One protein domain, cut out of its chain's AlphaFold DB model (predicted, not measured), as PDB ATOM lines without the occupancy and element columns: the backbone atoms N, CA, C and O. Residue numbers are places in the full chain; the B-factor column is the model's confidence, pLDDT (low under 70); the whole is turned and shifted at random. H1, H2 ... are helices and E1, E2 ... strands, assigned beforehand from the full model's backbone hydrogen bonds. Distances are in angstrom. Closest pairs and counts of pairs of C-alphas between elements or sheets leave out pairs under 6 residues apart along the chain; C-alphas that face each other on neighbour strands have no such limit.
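AT A GLANCE: This is residues 9 to 134 of the 141 residues of an uncharacterized protein of Streptococcus intermedius B196 (UniProt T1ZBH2). A strongly twisted wall of five strands has helices over one face and leaves the other face bare; the long H4 and the shorter H1 lie side by side over it, and the small H2 and H3 follow E5 near that edge of the wall. The sheet is one antiparallel meander, each strand the neighbour of the one before, in the order E1, E2, E3, E4, E5. The printed part has 126 residues with four named helices and five named strands, along the chain H1, E1, E2, E3, E4, E5, H2, H3, H4, and its class is mixed. It is compact, with a radius of gyration of the C-alphas of 14.1 A, and rounded, spanning 39 by 32 by 29 A.

HOW THE PARTS SIT: H1, residues 12 to 25, is on the sheet at a height of 10.3 A, over E3, residues 51 to 57, and runs along the strands. The edge strand E1, residues 34 to 36, forms a hairpin with E2, residues 42 to 48, where N 35 and O 43 are 2.8 A apart, within hydrogen-bond range. E2 and E3 form a hairpin, with N 44 and O 55 at 2.8 A. E3 and E4, residues 75 to 79, form a hairpin, with N 77 and O 54 at 2.8 A. E4 and the edge strand E5, residues 91 to 93, form a hairpin, with N 92 and O 78 at 2.9 A. E4 pairs staggered, with E3 over residues 75 to 77 and with E5 over 77 to 79. H2, residues 94 to 97, touches H3, residues 101 to 108; their closest C-alphas, of Glu 95 and Arg 104, are 4.8 A apart. H4, residues 115 to 134, is on the same face as H1 and H2, over E3 at a height of 9.4 A. H1 and H4 touch, their closest C-alphas, of Asn 16 and Glu 115, 4.9 A apart, at a shallow tilt of 34.8 degrees, only just short of steep, the same way. In H1, H3 and H4 every O i to N i+4 pair is within hydrogen-bond range; H2 is too short for one.

IN THESE COORDINATES: H1 begins at C-alpha 12, (30.924, -25.689, -29.717), and is 19.6 A long. E2 measures 19.8 A, E3 20.0 A and E4 13.8 A; E1 and E5 measure 5.9 A and 7.0 A. H2 measures 5.2 A and H3 10.4 A. H4, 28.3 A long, ends at C-alpha 134, (13.317, -21.977, -59.673).

THE WHOLE: The two C-alphas farthest apart, of Glu 10 and Glu 85, are 42.1 A from each other. The printed part has no cut. The links E3 to E4 and E4 to E5 are long. The mean pLDDT of the printed part is 90.4, and residues 60 to 70 are under 70.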
ATOM      1  N   LYS A   9      30.548 -17.203 -28.816       90.38
ATOM      2  CA  LYS A   9      31.572 -17.457 -29.844       90.38
ATOM      3  C   LYS A   9      32.579 -18.553 -29.480       90.38
ATOM      4  O   LYS A   9      33.247 -19.112 -30.351       90.38
ATOM      5  N   GLU A  10      32.705 -18.865 -28.196       88.19
ATOM      6  CA  GLU A  10      33.567 -19.930 -27.696       88.19
ATOM      7  C   GLU A  10      32.846 -21.284 -27.626       88.19
ATOM      8  O   GLU A  10      33.528 -22.319 -27.618       88.19
ATOM      9  N   SER A  11      31.507 -21.285 -27.650       87.31
ATOM     10  CA  SER A  11      30.678 -22.493 -27.644       87.31
ATOM     11  C   SER A  11      30.958 -23.396 -28.848       87.31
ATOM     12  O   SER A  11      31.306 -22.951 -29.949       87.31
ATOM     13  N   LEU A  12      30.789 -24.703 -28.645       89.06
ATOM     14  CA  LEU A  12      30.924 -25.689 -29.717       89.06
ATOM     15  C   LEU A  12      29.853 -25.485 -30.799       89.06
ATOM     16  O   LEU A  12      30.164 -25.566 -31.986       89.06
ATOM     17  N   GLY A  13      28.621 -25.163 -30.389       91.12
ATOM     18  CA  GLY A  13      27.512 -24.889 -31.303       91.12
ATOM     19  C   GLY A  13      27.835 -23.748 -32.266       91.12
ATOM     20  O   GLY A  13      27.713 -23.921 -33.476       91.12
ATOM     21  N   TYR A  14      28.349 -22.623 -31.763       93.69
ATOM     22  CA  TYR A  14      28.725 -21.490 -32.612       93.69
ATOM     23  C   TYR A  14      29.818 -21.845 -33.622       93.69
ATOM     24  O   TYR A  14      29.693 -21.538 -34.806       93.69
ATOM     25  N   LYS A  15      30.878 -22.533 -33.181       95.00
ATOM     26  CA  LYS A  15      31.992 -22.945 -34.057       95.00
ATOM     27  C   LYS A  15      31.531 -23.873 -35.180       95.00
ATOM     28  O   LYS A  15      31.951 -23.702 -36.328       95.00
ATOM     29  N   ASN A  16      30.646 -24.814 -34.864       96.75
ATOM     30  CA  ASN A  16      30.105 -25.750 -35.842       96.75
ATOM     31  C   ASN A  16      29.147 -25.052 -36.817       96.75
ATOM     32  O   ASN A  16      29.279 -25.240 -38.023       96.75
ATOM     33  N   VAL A  17      28.247 -24.187 -36.328       96.88
ATOM     34  CA  VAL A  17      27.365 -23.385 -37.197       96.88
ATOM     35  C   VAL A  17      28.186 -22.486 -38.116       96.88
ATOM     36  O   VAL A  17      27.922 -22.451 -39.314       96.88
ATOM     37  N   LYS A  18      29.218 -21.809 -37.598       97.75
ATOM     38  CA  LYS A  18      30.122 -20.980 -38.403       97.75
ATOM     39  C   LYS A  18      30.756 -21.772 -39.547       97.75
ATOM     40  O   LYS A  18      30.774 -21.295 -40.678       97.75
ATOM     41  N   THR A  19      31.270 -22.964 -39.253       98.12
ATOM     42  CA  THR A  19      31.936 -23.818 -40.248       98.12
ATOM     43  C   THR A  19      30.945 -24.317 -41.299       98.12
ATOM     44  O   THR A  19      31.178 -24.146 -42.493       98.12
ATOM     45  N   ALA A  20      29.795 -24.836 -40.866       98.19
ATOM     46  CA  ALA A  20      28.759 -25.335 -41.763       98.19
ATOM     47  C   ALA A  20      28.183 -24.225 -42.665       98.19
ATOM     48  O   ALA A  20      27.991 -24.427 -43.865       98.19
ATOM     49  N   LEU A  21      27.956 -23.030 -42.112       98.31
ATOM     50  CA  LEU A  21      27.476 -21.869 -42.861       98.31
ATOM     51  C   LEU A  21      28.481 -21.440 -43.937       98.31
ATOM     52  O   LEU A  21      28.093 -21.199 -45.084       98.31
ATOM     53  N   LEU A  22      29.772 -21.419 -43.593       98.38
ATOM     54  CA  LEU A  22      30.834 -21.129 -44.548       98.38
ATOM     55  C   LEU A  22      30.880 -22.189 -45.655       98.38
ATOM     56  O   LEU A  22      30.963 -21.841 -46.827       98.38
ATOM     57  N   ASN A  23      30.762 -23.472 -45.317       98.25
ATOM     58  CA  ASN A  23      30.832 -24.550 -46.303       98.25
ATOM     59  C   ASN A  23      29.653 -24.519 -47.288       98.25
ATOM     60  O   ASN A  23      29.856 -24.638 -48.499       98.25
ATOM     61  N   ILE A  24      28.424 -24.340 -46.793       98.38
ATOM     62  CA  ILE A  24      27.210 -24.477 -47.612       98.38
ATOM     63  C   ILE A  24      26.814 -23.175 -48.311       98.38
ATOM     64  O   ILE A  24      26.459 -23.196 -49.491       98.38
ATOM     65  N   PHE A  25      26.883 -22.048 -47.603       97.88
ATOM     66  CA  PHE A  25      26.445 -20.746 -48.111       97.88
ATOM     67  C   PHE A  25      27.601 -19.808 -48.458       97.88
ATOM     68  O   PHE A  25      27.350 -18.741 -49.014       97.88
ATOM     69  N   GLN A  26      28.856 -20.186 -48.173       97.56
ATOM     70  CA  GLN A  26      30.028 -19.316 -48.355       97.56
ATOM     71  C   GLN A  26      29.895 -18.001 -47.568       97.56
ATOM     72  O   GLN A  26      30.403 -16.959 -47.975       97.56
ATOM     73  N   MET A  27      29.202 -18.064 -46.424       97.38
ATOM     74  CA  MET A  27      28.976 -16.944 -45.514       97.38
ATOM     75  C   MET A  27      29.693 -17.197 -44.193       97.38
ATOM     76  O   MET A  27      29.581 -18.266 -43.598       97.38
ATOM     77  N   ASN A  28      30.418 -16.194 -43.714       96.88
ATOM     78  CA  ASN A  28      31.095 -16.262 -42.432       96.88
ATOM     79  C   ASN A  28      30.189 -15.704 -41.327       96.88
ATOM     80  O   ASN A  28      29.800 -14.539 -41.363       96.88
ATOM     81  N   LEU A  29      29.891 -16.532 -40.322       97.12
ATOM     82  CA  LEU A  29      29.010 -16.166 -39.210       97.12
ATOM     83  C   LEU A  29      29.527 -14.964 -38.399       97.12
ATOM     84  O   LEU A  29      28.726 -14.213 -37.855       97.12
ATOM     85  N   ASP A  30      30.845 -14.753 -38.335       96.19
ATOM     86  CA  ASP A  30      31.425 -13.609 -37.615       96.19
ATOM     87  C   ASP A  30      31.158 -12.253 -38.287       96.19
ATOM     88  O   ASP A  30      31.283 -11.224 -37.623       96.19
ATOM     89  N   ASP A  31      30.782 -12.251 -39.569       96.94
ATOM     90  CA  ASP A  31      30.480 -11.036 -40.332       96.94
ATOM     91  C   ASP A  31      28.989 -10.652 -40.249       96.94
ATOM     92  O   ASP A  31      28.580  -9.608 -40.761       96.94
ATOM     93  N   LEU A  32      28.169 -11.488 -39.602       96.44
ATOM     94  CA  LEU A  32      26.733 -11.283 -39.433       96.44
ATOM     95  C   LEU A  32      26.413 -10.626 -38.088       96.44
ATOM     96  O   LEU A  32      27.146 -10.755 -37.105       96.44
ATOM     97  N   PHE A  33      25.265  -9.950 -38.026       95.50
ATOM     98  CA  PHE A  33      24.712  -9.514 -36.749       95.50
ATOM     99  C   PHE A  33      24.216 -10.734 -35.963       95.50
ATOM    100  O   PHE A  33      23.329 -11.455 -36.423       95.50
ATOM    101  N   ILE A  34      24.794 -10.949 -34.781       94.31
ATOM    102  CA  ILE A  34      24.431 -12.038 -33.872       94.31
ATOM    103  C   ILE A  34      23.660 -11.457 -32.692       94.31
ATOM    104  O   ILE A  34      24.172 -10.605 -31.965       94.31
ATOM    105  N   LEU A  35      22.444 -11.954 -32.479       91.94
ATOM    106  CA  LEU A  35      21.705 -11.747 -31.245       91.94
ATOM    107  C   LEU A  35      22.098 -12.850 -30.261       91.94
ATOM    108  O   LEU A  35      21.624 -13.981 -30.364       91.94
ATOM    109  N   GLU A  36      22.998 -12.525 -29.338       87.38
ATOM    110  CA  GLU A  36      23.346 -13.413 -28.227       87.38
ATOM    111  C   GLU A  36      22.190 -13.453 -27.221       87.38
ATOM    112  O   GLU A  36      21.625 -12.417 -26.861       87.38
ATOM    113  N   ASN A  37      21.835 -14.655 -26.781       77.19
ATOM    114  CA  ASN A  37      20.805 -14.872 -25.775       77.19
ATOM    115  C   ASN A  37      21.457 -15.258 -24.436       77.19
ATOM    116  O   ASN A  37      22.639 -15.002 -24.201       77.19
ATOM    117  N   SER A  38      20.691 -15.844 -23.517       74.50
ATOM    118  CA  SER A  38      21.262 -16.351 -22.270       74.50
ATOM    119  C   SER A  38      22.181 -17.541 -22.562       74.50
ATOM    120  O   SER A  38      22.000 -18.273 -23.531       74.50
ATOM    121  N   TYR A  39      23.134 -17.808 -21.668       78.31
ATOM    122  CA  TYR A  39      23.983 -19.000 -21.767       78.31
ATOM    123  C   TYR A  39      24.830 -19.015 -23.059       78.31
ATOM    124  O   TYR A  39      25.553 -18.061 -23.322       78.31
ATOM    125  N   GLU A  40      24.767 -20.101 -23.835       80.62
ATOM    126  CA  GLU A  40      25.454 -20.274 -25.126       80.62
ATOM    127  C   GLU A  40      24.503 -20.093 -26.328       80.62
ATOM    128  O   GLU A  40      24.861 -20.427 -27.458       80.62
ATOM    129  N   GLY A  41      23.274 -19.612 -26.101       87.81
ATOM    130  CA  GLY A  41      22.278 -19.446 -27.154       87.81
ATOM    131  C   GLY A  41      22.523 -18.209 -28.013       87.81
ATOM    132  O   GLY A  41      22.980 -17.170 -27.536       87.81
ATOM    133  N   PHE A  42      22.193 -18.302 -29.298       92.75
ATOM    134  CA  PHE A  42      22.323 -17.196 -30.243       92.75
ATOM    135  C   PHE A  42      21.405 -17.363 -31.448       92.75
ATOM    136  O   PHE A  42      21.106 -18.484 -31.854       92.75
ATOM    137  N   ASN A  43      21.012 -16.243 -32.050       95.06
ATOM    138  CA  ASN A  43      20.269 -16.197 -33.304       95.06
ATOM    139  C   ASN A  43      20.923 -15.223 -34.286       95.06
ATOM    140  O   ASN A  43      21.589 -14.267 -33.891       95.06
ATOM    141  N   PHE A  44      20.713 -15.463 -35.569       96.81
ATOM    142  CA  PHE A  44      21.176 -14.623 -36.663       96.81
ATOM    143  C   PHE A  44      20.271 -14.821 -37.878       96.81
ATOM    144  O   PHE A  44      19.498 -15.778 -37.948       96.81
ATOM    145  N   SER A  45      20.395 -13.929 -38.852       97.56
ATOM    146  CA  SER A  45      19.631 -14.010 -40.094       97.56
ATOM    147  C   SER A  45      20.555 -13.921 -41.297       97.56
ATOM    148  O   SER A  45      21.593 -13.257 -41.248       97.56
ATOM    149  N   ILE A  46      20.160 -14.575 -42.385       97.62
ATOM    150  CA  ILE A  46      20.762 -14.393 -43.707       97.62
ATOM    151  C   ILE A  46      19.669 -14.123 -44.732       97.62
ATOM    152  O   ILE A  46      18.530 -14.555 -44.557       97.62
ATOM    153  N   THR A  47      20.057 -13.509 -45.842       97.50
ATOM    154  CA  THR A  47      19.234 -13.455 -47.050       97.50
ATOM    155  C   THR A  47      19.896 -14.311 -48.124       97.50
ATOM    156  O   THR A  47      21.061 -14.098 -48.469       97.50
ATOM    157  N   TYR A  48      19.164 -15.272 -48.683       97.38
ATOM    158  CA  TYR A  48      19.637 -16.111 -49.787       97.38
ATOM    159  C   TYR A  48      18.603 -16.129 -50.908       97.38
ATOM    160  O   TYR A  48      17.444 -16.456 -50.681       97.38
ATOM    161  N   ARG A  49      19.018 -15.753 -52.126       94.75
ATOM    162  CA  ARG A  49      18.131 -15.620 -53.303       94.75
ATOM    163  C   ARG A  49      16.882 -14.749 -53.070       94.75
ATOM    164  O   ARG A  49      15.879 -14.924 -53.746       94.75
ATOM    165  N   GLY A  50      16.970 -13.789 -52.150       95.44
ATOM    166  CA  GLY A  50      15.858 -12.905 -51.790       95.44
ATOM    167  C   GLY A  50      14.939 -13.442 -50.691       95.44
ATOM    168  O   GLY A  50      14.010 -12.738 -50.320       95.44
ATOM    169  N   TYR A  51      15.203 -14.635 -50.146       96.75
ATOM    170  CA  TYR A  51      14.483 -15.162 -48.988       96.75
ATOM    171  C   TYR A  51      15.250 -14.877 -47.703       96.75
ATOM    172  O   TYR A  51      16.439 -15.204 -47.607       96.75
ATOM    173  N   ASP A  52      14.554 -14.323 -46.717       96.69
ATOM    174  CA  ASP A  52      15.089 -14.114 -45.378       96.69
ATOM    175  C   ASP A  52      14.910 -15.374 -44.532       96.69
ATOM    176  O   ASP A  52      13.822 -15.948 -44.434       96.69
ATOM    177  N   VAL A  53      16.005 -15.807 -43.914       98.12
ATOM    178  CA  VAL A  53      16.053 -17.011 -43.085       98.12
ATOM    179  C   VAL A  53      16.593 -16.638 -41.720       98.12
ATOM    180  O   VAL A  53      17.682 -16.072 -41.608       98.12
ATOM    181  N   GLU A  54      15.853 -16.997 -40.679       97.62
ATOM    182  CA  GLU A  54      16.296 -16.883 -39.295       97.62
ATOM    183  C   GLU A  54      16.838 -18.228 -38.827       97.62
ATOM    184  O   GLU A  54      16.244 -19.281 -39.062       97.62
ATOM    185  N   MET A  55      17.996 -18.212 -38.182       96.88
ATOM    186  CA  MET A  55      18.669 -19.416 -37.721       96.88
ATOM    187  C   MET A  55      19.323 -19.183 -36.376       96.88
ATOM    188  O   MET A  55      19.661 -18.060 -36.004       96.88
ATOM    189  N   GLY A  56      19.563 -20.262 -35.649       94.56
ATOM    190  CA  GLY A  56      20.260 -20.145 -34.386       94.56
ATOM    191  C   GLY A  56      20.147 -21.372 -33.518       94.56
ATOM    192  O   GLY A  56      19.527 -22.373 -33.872       94.56
ATOM    193  N   ILE A  57      20.764 -21.263 -32.355       92.31
ATOM    194  CA  ILE A  57      20.594 -22.185 -31.246       92.31
ATOM    195  C   ILE A  57      19.844 -21.397 -30.167       92.31
ATOM    196  O   ILE A  57      20.453 -20.572 -29.484       92.31
ATOM    197  N   PRO A  58      18.517 -21.578 -30.034       84.75
ATOM    198  CA  PRO A  58      17.730 -20.833 -29.068       84.75
ATOM    199  C   PRO A  58      17.997 -21.304 -27.636       84.75
ATOM    200  O   PRO A  58      18.458 -22.423 -27.382       84.75
ATOM    201  N   ASP A  59      17.621 -20.455 -26.682       73.31
ATOM    202  CA  ASP A  59      17.682 -20.798 -25.268       73.31
ATOM    203  C   ASP A  59      16.661 -21.885 -24.934       73.31
ATOM    204  O   ASP A  59      15.448 -21.662 -24.936       73.31
ATOM    205  N   ALA A  60      17.137 -23.065 -24.549       60.78
ATOM    206  CA  ALA A  60      16.306 -24.073 -23.921       60.78
ATOM    207  C   ALA A  60      16.100 -23.680 -22.451       60.78
ATOM    208  O   ALA A  60      16.671 -24.295 -21.557       60.78
ATOM    209  N   GLN A  61      15.252 -22.675 -22.191       53.72
ATOM    210  CA  GLN A  61      14.940 -22.144 -20.848       53.72
ATOM    211  C   GLN A  61      14.582 -23.217 -19.790       53.72
ATOM    212  O   GLN A  61      14.532 -22.912 -18.601       53.72
ATOM    213  N   LYS A  62      14.287 -24.464 -20.197       47.28
ATOM    214  CA  LYS A  62      13.824 -25.556 -19.327       47.28
ATOM    215  C   LYS A  62      14.699 -26.817 -19.301       47.28
ATOM    216  O   LYS A  62      14.491 -27.625 -18.406       47.28
ATOM    217  N   ASN A  63      15.653 -26.999 -20.222       50.69
ATOM    218  CA  ASN A  63      16.461 -28.228 -20.313       50.69
ATOM    219  C   ASN A  63      17.951 -27.904 -20.487       50.69
ATOM    220  O   ASN A  63      18.504 -27.998 -21.584       50.69
ATOM    221  N   THR A  64      18.610 -27.579 -19.375       53.53
ATOM    222  CA  THR A  64      20.058 -27.319 -19.283       53.53
ATOM    223  C   THR A  64      20.929 -28.455 -19.832       53.53
ATOM    224  O   THR A  64      22.022 -28.188 -20.329       53.53
ATOM    225  N   GLN A  65      20.429 -29.700 -19.833       49.81
ATOM    226  CA  GLN A  65      21.123 -30.869 -20.396       49.81
ATOM    227  C   GLN A  65      21.450 -30.754 -21.891       49.81
ATOM    228  O   GLN A  65      22.456 -31.313 -22.309       49.81
ATOM    229  N   PHE A  66      20.656 -30.031 -22.689       54.09
ATOM    230  CA  PHE A  66      20.924 -29.879 -24.128       54.09
ATOM    231  C   PHE A  66      21.852 -28.707 -24.456       54.09
ATOM    232  O   PHE A  66      22.246 -28.543 -25.607       54.09
ATOM    233  N   GLN A  67      22.187 -27.868 -23.475       55.97
ATOM    234  CA  GLN A  67      22.971 -26.656 -23.708       55.97
ATOM    235  C   GLN A  67      24.419 -26.837 -23.277       55.97
ATOM    236  O   GLN A  67      25.329 -26.575 -24.060       55.97
ATOM    237  N   PHE A  68      24.646 -27.329 -22.059       51.88
ATOM    238  CA  PHE A  68      25.992 -27.387 -21.507       51.88
ATOM    239  C   PHE A  68      26.840 -28.466 -22.194       51.88
ATOM    240  O   PHE A  68      26.614 -29.661 -22.013       51.88
ATOM    241  N   GLY A  69      27.818 -28.044 -23.002       57.47
ATOM    242  CA  GLY A  69      28.723 -28.946 -23.728       57.47
ATOM    243  C   GLY A  69      28.079 -29.717 -24.889       57.47
ATOM    244  O   GLY A  69      28.767 -30.474 -25.574       57.47
ATOM    245  N   GLU A  70      26.783 -29.515 -25.137       63.78
ATOM    246  CA  GLU A  70      26.001 -30.241 -26.145       63.78
ATOM    247  C   GLU A  70      25.663 -29.406 -27.390       63.78
ATOM    248  O   GLU A  70      25.145 -29.934 -28.377       63.78
ATOM    249  N   GLY A  71      25.985 -28.111 -27.372       73.12
ATOM    250  CA  GLY A  71      25.827 -27.220 -28.519       73.12
ATOM    251  C   GLY A  71      24.377 -26.889 -28.884       73.12
ATOM    252  O   GLY A  71      24.167 -26.280 -29.924       73.12
ATOM    253  N   GLY A  72      23.385 -27.255 -28.063       85.50
ATOM    254  CA  GLY A  72      21.974 -26.926 -28.280       85.50
ATOM    255  C   GLY A  72      21.343 -27.590 -29.506       85.50
ATOM    256  O   GLY A  72      21.947 -28.437 -30.164       85.50
ATOM    257  N   ILE A  73      20.096 -27.219 -29.802       89.00
ATOM    258  CA  ILE A  73      19.396 -27.644 -31.022       89.00
ATOM    259  C   ILE A  73      19.431 -26.479 -32.003       89.00
ATOM    260  O   ILE A  73      18.909 -25.411 -31.704       89.00
ATOM    261  N   PHE A  74      20.038 -26.686 -33.163       93.88
ATOM    262  CA  PHE A  74      20.035 -25.725 -34.253       93.88
ATOM    263  C   PHE A  74      18.657 -25.697 -34.916       93.88
ATOM    264  O   PHE A  74      18.108 -26.741 -35.277       93.88
ATOM    265  N   LYS A  75      18.090 -24.501 -35.060       95.31
ATOM    266  CA  LYS A  75      16.771 -24.263 -35.645       95.31
ATOM    267  C   LYS A  75      16.876 -23.317 -36.833       95.31
ATOM    268  O   LYS A  75      17.727 -22.431 -36.857       95.31
ATOM    269  N   ILE A  76      15.992 -23.535 -37.805       97.94
ATOM    270  CA  ILE A  76      15.885 -22.768 -39.047       97.94
ATOM    271  C   ILE A  76      14.419 -22.377 -39.220       97.94
ATOM    272  O   ILE A  76      13.549 -23.250 -39.220       97.94
ATOM    273  N   LEU A  77      14.155 -21.083 -39.361       97.56
ATOM    274  CA  LEU A  77      12.831 -20.504 -39.536       97.56
ATOM    275  C   LEU A  77      12.773 -19.711 -40.844       97.56
ATOM    276  O   LEU A  77      13.700 -18.979 -41.194       97.56
ATOM    277  N   LEU A  78      11.656 -19.862 -41.547       97.56
ATOM    278  CA  LEU A  78      11.343 -19.207 -42.816       97.56
ATOM    279  C   LEU A  78       9.968 -18.555 -42.730       97.56
ATOM    280  O   LEU A  78       9.197 -18.877 -41.825       97.56
ATOM    281  N   ASP A  79       9.648 -17.682 -43.683       95.50
ATOM    282  CA  ASP A  79       8.279 -17.189 -43.855       95.50
ATOM    283  C   ASP A  79       7.315 -18.354 -44.090       95.50
ATOM    284  O   ASP A  79       7.583 -19.247 -44.901       95.50
ATOM    285  N   ASP A  80       6.193 -18.341 -43.378       94.50
ATOM    286  CA  ASP A  80       5.135 -19.322 -43.575       94.50
ATOM    287  C   ASP A  80       4.376 -18.998 -44.872       94.50
ATOM    288  O   ASP A  80       3.704 -17.964 -44.944       94.50
ATOM    289  N   PRO A  81       4.420 -19.867 -45.902       92.12
ATOM    290  CA  PRO A  81       3.710 -19.630 -47.157       92.12
ATOM    291  C   PRO A  81       2.184 -19.594 -46.991       92.12
ATOM    292  O   PRO A  81       1.481 -19.168 -47.902       92.12
ATOM    293  N   ASN A  82       1.661 -20.052 -45.851       92.25
ATOM    294  CA  ASN A  82       0.239 -20.048 -45.541       92.25
ATOM    295  C   ASN A  82      -0.196 -18.810 -44.747       92.25
ATOM    296  O   ASN A  82      -1.391 -18.657 -44.493       92.25
ATOM    297  N   TYR A  83       0.721 -17.939 -44.323       92.12
ATOM    298  CA  TYR A  83       0.370 -16.724 -43.594       92.12
ATOM    299  C   TYR A  83      -0.032 -15.584 -44.552       92.12
ATOM    300  O   TYR A  83       0.624 -15.389 -45.575       92.12
ATOM    301  N   PRO A  84      -1.065 -14.777 -44.231       92.56
ATOM    302  CA  PRO A  84      -1.968 -14.887 -43.079       92.56
ATOM    303  C   PRO A  84      -3.236 -15.716 -43.357       92.56
ATOM    304  O   PRO A  84      -4.112 -15.798 -42.501       92.56
ATOM    305  N   GLU A  85      -3.395 -16.270 -44.564       91.75
ATOM    306  CA  GLU A  85      -4.666 -16.855 -45.018       91.75
ATOM    307  C   GLU A  85      -5.051 -18.141 -44.270       91.75
ATOM    308  O   GLU A  85      -6.190 -18.288 -43.831       91.75
ATOM    309  N   ASN A  86      -4.100 -19.065 -44.124       89.06
ATOM    310  CA  ASN A  86      -4.287 -20.398 -43.546       89.06
ATOM    311  C   ASN A  86      -3.352 -20.675 -42.351       89.06
ATOM    312  O   ASN A  86      -3.376 -21.773 -41.794       89.06
ATOM    313  N   SER A  87      -2.548 -19.691 -41.938       89.75
ATOM    314  CA  SER A  87      -1.681 -19.748 -40.759       89.75
ATOM    315  C   SER A  87      -1.728 -18.441 -39.973       89.75
ATOM    316  O   SER A  87      -1.864 -17.360 -40.538       89.75
ATOM    317  N   ILE A  88      -1.597 -18.555 -38.651       90.94
ATOM    318  CA  ILE A  88      -1.530 -17.416 -37.722       90.94
ATOM    319  C   ILE A  88      -0.090 -17.012 -37.380       90.94
ATOM    320  O   ILE A  88       0.107 -15.992 -36.724       90.94
ATOM    321  N   LEU A  89       0.902 -17.820 -37.763       92.19
ATOM    322  CA  LEU A  89       2.314 -17.556 -37.500       92.19
ATOM    323  C   LEU A  89       2.974 -17.050 -38.779       92.19
ATOM    324  O   LEU A  89       2.863 -17.690 -39.815       92.19
ATOM    325  N   GLU A  90       3.683 -15.925 -38.698       94.62
ATOM    326  CA  GLU A  90       4.431 -15.360 -39.835       94.62
ATOM    327  C   GLU A  90       5.614 -16.238 -40.250       94.62
ATOM    328  O   GLU A  90       6.020 -16.240 -41.409       94.62
ATOM    329  N   LYS A  91       6.168 -16.985 -39.291       95.56
ATOM    330  CA  LYS A  91       7.325 -17.853 -39.479       95.56
ATOM    331  C   LYS A  91       6.980 -19.294 -39.138       95.56
ATOM    332  O   LYS A  91       6.251 -19.565 -38.182       95.56
ATOM    333  N   ILE A  92       7.593 -20.217 -39.863       96.44
ATOM    334  CA  ILE A  92       7.481 -21.656 -39.647       96.44
ATOM    335  C   ILE A  92       8.867 -22.302 -39.676       96.44
ATOM    336  O   ILE A  92       9.776 -21.841 -40.372       96.44
ATOM    337  N   PHE A  93       9.051 -23.371 -38.901       96.50
ATOM    338  CA  PHE A  93      10.304 -24.116 -38.927       96.50
ATOM    339  C   PHE A  93      10.454 -24.922 -40.219       96.50
ATOM    340  O   PHE A  93       9.480 -25.492 -40.723       96.50
ATOM    341  N   LEU A  94      11.691 -25.024 -40.716       97.69
ATOM    342  CA  LEU A  94      12.009 -25.742 -41.952       97.69
ATOM    343  C   LEU A  94      11.475 -27.181 -41.949       97.69
ATOM    344  O   LEU A  94      10.966 -27.623 -42.973       97.69
ATOM    345  N   GLU A  95      11.531 -27.909 -40.825       96.12
ATOM    346  CA  GLU A  95      11.042 -29.292 -40.742       96.12
ATOM    347  C   GLU A  95       9.586 -29.452 -41.212       96.12
ATOM    348  O   GLU A  95       9.248 -30.449 -41.854       96.12
ATOM    349  N   PHE A  96       8.733 -28.450 -40.988       95.56
ATOM    350  CA  PHE A  96       7.332 -28.493 -41.404       95.56
ATOM    351  C   PHE A  96       7.124 -28.203 -42.894       95.56
ATOM    352  O   PHE A  96       6.084 -28.573 -43.432       95.56
ATOM    353  N   LEU A  97       8.111 -27.606 -43.564       95.81
ATOM    354  CA  LEU A  97       8.096 -27.316 -45.001       95.81
ATOM    355  C   LEU A  97       8.655 -28.467 -45.853       95.81
ATOM    356  O   LEU A  97       8.564 -28.432 -47.078       95.81
ATOM    357  N   ILE A  98       9.247 -29.486 -45.223       96.88
ATOM    358  CA  ILE A  98       9.814 -30.645 -45.917       96.88
ATOM    359  C   ILE A  98       8.811 -31.797 -45.938       96.88
ATOM    360  O   ILE A  98       8.459 -32.336 -44.890       96.88
ATOM    361  N   ASP A  99       8.409 -32.234 -47.133       94.00
ATOM    362  CA  ASP A  99       7.449 -33.337 -47.315       94.00
ATOM    363  C   ASP A  99       8.012 -34.708 -46.913       94.00
ATOM    364  O   ASP A  99       7.290 -35.580 -46.427       94.00
ATOM    365  N   ASN A 100       9.314 -34.930 -47.119       96.44
ATOM    366  CA  ASN A 100       9.940 -36.213 -46.817       96.44
ATOM    367  C   ASN A 100      10.105 -36.399 -45.300       96.44
ATOM    368  O   ASN A 100      10.951 -35.756 -44.678       96.44
ATOM    369  N   GLN A 101       9.351 -37.342 -44.730       95.50
ATOM    370  CA  GLN A 101       9.350 -37.630 -43.293       95.50
ATOM    371  C   GLN A 101      10.740 -37.969 -42.729       95.50
ATOM    372  O   GLN A 101      11.102 -37.472 -41.668       95.50
ATOM    373  N   SER A 102      11.550 -38.763 -43.436       94.88
ATOM    374  CA  SER A 102      12.882 -39.142 -42.943       94.88
ATOM    375  C   SER A 102      13.837 -37.946 -42.892       94.88
ATOM    376  O   SER A 102      14.665 -37.853 -41.986       94.88
ATOM    377  N   ILE A 103      13.715 -37.010 -43.839       96.56
ATOM    378  CA  ILE A 103      14.484 -35.761 -43.813       96.56
ATOM    379  C   ILE A 103      13.997 -34.879 -42.664       96.56
ATOM    380  O   ILE A 103      14.827 -34.379 -41.909       96.56
ATOM    381  N   ARG A 104      12.675 -34.737 -42.513       95.12
ATOM    382  CA  ARG A 104      12.027 -33.963 -41.448       95.12
ATOM    383  C   ARG A 104      12.515 -34.381 -40.061       95.12
ATOM    384  O   ARG A 104      13.050 -33.549 -39.338       95.12
ATOM    385  N   GLU A 105      12.398 -35.666 -39.733       91.75
ATOM    386  CA  GLU A 105      12.818 -36.216 -38.434       91.75
ATOM    387  C   GLU A 105      14.309 -35.971 -38.162       91.75
ATOM    388  O   GLU A 105      14.713 -35.705 -37.030       91.75
ATOM    389  N   LYS A 106      15.139 -36.016 -39.212       92.56
ATOM    390  CA  LYS A 106      16.580 -35.794 -39.094       92.56
ATOM    391  C   LYS A 106      16.939 -34.329 -38.831       92.56
ATOM    392  O   LYS A 106      17.882 -34.083 -38.086       92.56
ATOM    393  N   ILE A 107      16.229 -33.371 -39.431       94.75
ATOM    394  CA  ILE A 107      16.533 -31.940 -39.253       94.75
ATOM    395  C   ILE A 107      15.834 -31.318 -38.034       94.75
ATOM    396  O   ILE A 107      16.344 -30.342 -37.487       94.75
ATOM    397  N   GLU A 108      14.731 -31.905 -37.555       90.75
ATOM    398  CA  GLU A 108      14.018 -31.458 -36.348       90.75
ATOM    399  C   GLU A 108      14.938 -31.431 -35.110       90.75
ATOM    400  O   GLU A 108      14.898 -30.478 -34.321       90.75
ATOM    401  N   TYR A 109      15.806 -32.444 -34.981       86.50
ATOM    402  CA  TYR A 109      16.760 -32.627 -33.879       86.50
ATOM    403  C   TYR A 109      18.210 -32.406 -34.324       86.50
ATOM    404  O   TYR A 109      19.097 -33.211 -34.038       86.50
ATOM    405  N   THR A 110      18.469 -31.306 -35.029       91.25
ATOM    406  CA  THR A 110      19.832 -30.941 -35.432       91.25
ATOM    407  C   THR A 110      20.638 -30.481 -34.215       91.25
ATOM    408  O   THR A 110      20.486 -29.352 -33.756       91.25
ATOM    409  N   PHE A 111      21.500 -31.335 -33.662       89.06
ATOM    410  CA  PHE A 111      22.313 -30.979 -32.495       89.06
ATOM    411  C   PHE A 111      23.534 -30.144 -32.888       89.06
ATOM    412  O   PHE A 111      24.372 -30.590 -33.671       89.06
ATOM    413  N   GLY A 112      23.711 -28.974 -32.271       89.62
ATOM    414  CA  GLY A 112      24.815 -28.067 -32.579       89.62
ATOM    415  C   GLY A 112      26.202 -28.629 -32.248       89.62
ATOM    416  O   GLY A 112      27.191 -28.201 -32.839       89.62
ATOM    417  N   LYS A 113      26.315 -29.642 -31.373       90.38
ATOM    418  CA  LYS A 113      27.578 -30.386 -31.175       90.38
ATOM    419  C   LYS A 113      28.024 -31.194 -32.396       90.38
ATOM    420  O   LYS A 113      29.206 -31.517 -32.481       90.38
ATOM    421  N   ASN A 114      27.117 -31.535 -33.315       92.94
ATOM    422  CA  ASN A 114      27.424 -32.332 -34.498       92.94
ATOM    423  C   ASN A 114      27.409 -31.464 -35.760       92.94
ATOM    424  O   ASN A 114      26.369 -31.256 -36.379       92.94
ATOM    425  N   GLU A 115      28.590 -31.007 -36.173       95.12
ATOM    426  CA  GLU A 115      28.781 -30.201 -37.385       95.12
ATOM    427  C   GLU A 115      28.114 -30.813 -38.625       95.12
ATOM    428  O   GLU A 115      27.449 -30.101 -39.368       95.12
ATOM    429  N   LYS A 116      28.194 -32.138 -38.809       96.31
ATOM    430  CA  LYS A 116      27.609 -32.811 -39.982       96.31
ATOM    431  C   LYS A 116      26.086 -32.770 -40.005       96.31
ATOM    432  O   LYS A 116      25.499 -32.777 -41.087       96.31
ATOM    433  N   ASP A 117      25.445 -32.754 -38.839       95.00
ATOM    434  CA  ASP A 117      23.989 -32.618 -38.771       95.00
ATOM    435  C   ASP A 117      23.586 -31.191 -39.156       95.00
ATOM    436  O   ASP A 117      22.636 -31.014 -39.918       95.00
ATOM    437  N   ILE A 118      24.355 -30.186 -38.718       97.19
ATOM    438  CA  ILE A 118      24.150 -28.784 -39.109       97.19
ATOM    439  C   ILE A 118      24.373 -28.608 -40.613       97.19
ATOM    440  O   ILE A 118      23.525 -28.035 -41.291       97.19
ATOM    441  N   GLU A 119      25.470 -29.136 -41.163       98.31
ATOM    442  CA  GLU A 119      25.732 -29.109 -42.606       98.31
ATOM    443  C   GLU A 119      24.593 -29.751 -43.396       98.31
ATOM    444  O   GLU A 119      24.137 -29.187 -44.389       98.31
ATOM    445  N   TYR A 120      24.096 -30.904 -42.942       98.00
ATOM    446  CA  TYR A 120      22.967 -31.572 -43.575       98.00
ATOM    447  C   TYR A 120      21.693 -30.716 -43.523       98.00
ATOM    448  O   TYR A 120      21.022 -30.565 -44.545       98.00
ATOM    449  N   ALA A 121      21.372 -30.108 -42.378       98.25
ATOM    450  CA  ALA A 121      20.226 -29.209 -42.257       98.25
ATOM    451  C   ALA A 121      20.349 -27.993 -43.195       98.25
ATOM    452  O   ALA A 121      19.386 -27.638 -43.878       98.25
ATOM    453  N   LEU A 122      21.546 -27.406 -43.309       98.62
ATOM    454  CA  LEU A 122      21.818 -26.301 -44.233       98.62
ATOM    455  C   LEU A 122      21.759 -26.731 -45.707       98.62
ATOM    456  O   LEU A 122      21.301 -25.957 -46.546       98.62
ATOM    457  N   GLN A 123      22.171 -27.955 -46.046       98.56
ATOM    458  CA  GLN A 123      22.002 -28.508 -47.395       98.56
ATOM    459  C   GLN A 123      20.524 -28.673 -47.753       98.56
ATOM    460  O   GLN A 123      20.124 -28.321 -48.863       98.56
ATOM    461  N   VAL A 124      19.709 -29.171 -46.816       98.50
ATOM    462  CA  VAL A 124      18.255 -29.288 -46.998       98.50
ATOM    463  C   VAL A 124      17.626 -27.908 -47.187       98.50
ATOM    464  O   VAL A 124      16.869 -27.723 -48.137       98.50
ATOM    465  N   LEU A 125      17.992 -26.929 -46.352       98.62
ATOM    466  CA  LEU A 125      17.562 -25.535 -46.501       98.62
ATOM    467  C   LEU A 125      17.914 -24.988 -47.887       98.62
ATOM    468  O   LEU A 125      17.051 -24.466 -48.587       98.62
ATOM    469  N   LYS A 126      19.181 -25.112 -48.295       98.38
ATOM    470  CA  LYS A 126      19.650 -24.593 -49.580       98.38
ATOM    471  C   LYS A 126      18.892 -25.230 -50.746       98.38
ATOM    472  O   LYS A 126      18.454 -24.512 -51.636       98.38
ATOM    473  N   GLY A 127      18.702 -26.550 -50.716       97.94
ATOM    474  CA  GLY A 127      17.935 -27.269 -51.735       97.94
ATOM    475  C   GLY A 127      16.466 -26.841 -51.789       97.94
ATOM    476  O   GLY A 127      15.930 -26.655 -52.878       97.94
ATOM    477  N   TYR A 128      15.834 -26.631 -50.631       97.62
ATOM    478  CA  TYR A 128      14.473 -26.098 -50.545       97.62
ATOM    479  C   TYR A 128      14.368 -24.701 -51.178       97.62
ATOM    480  O   TYR A 128      13.504 -24.475 -52.022       97.62
ATOM    481  N   LEU A 129      15.276 -23.785 -50.823       97.56
ATOM    482  CA  LEU A 129      15.284 -22.414 -51.343       97.56
ATOM    483  C   LEU A 129      15.631 -22.335 -52.832       97.56
ATOM    484  O   LEU A 129      15.033 -21.540 -53.550       97.56
ATOM    485  N   ASP A 130      16.587 -23.142 -53.303       97.12
ATOM    486  CA  ASP A 130      16.937 -23.209 -54.726       97.12
ATOM    487  C   ASP A 130      15.735 -23.694 -55.550       97.12
ATOM    488  O   ASP A 130      15.375 -23.049 -56.531       97.12
ATOM    489  N   LYS A 131      15.054 -24.759 -55.102       95.62
ATOM    490  CA  LYS A 131      13.839 -25.262 -55.756       95.62
ATOM    491  C   LYS A 131      12.726 -24.209 -55.774       95.62
ATOM    492  O   LYS A 131      12.151 -23.956 -56.827       95.62
ATOM    493  N   LYS A 132      12.453 -23.568 -54.631       95.06
ATOM    494  CA  LYS A 132      11.438 -22.507 -54.524       95.06
ATOM    495  C   LYS A 132      11.733 -21.349 -55.485       95.06
ATOM    496  O   LYS A 132      10.848 -20.907 -56.210       95.06
ATOM    497  N   TYR A 133      12.991 -20.911 -55.543       95.50
ATOM    498  CA  TYR A 133      13.427 -19.863 -56.465       95.50
ATOM    499  C   TYR A 133      13.180 -20.237 -57.929       95.50
ATOM    500  O   TYR A 133      12.710 -19.408 -58.707       95.50
ATOM    501  N   GLU A 134      13.508 -21.473 -58.312       95.19
ATOM    502  CA  GLU A 134      13.317 -21.977 -59.673       95.19
ATOM    503  C   GLU A 134      11.838 -22.055 -60.068       95.19
ATOM    504  O   GLU A 134      11.499 -21.696 -61.197       95.19
TER     505      GLU A 134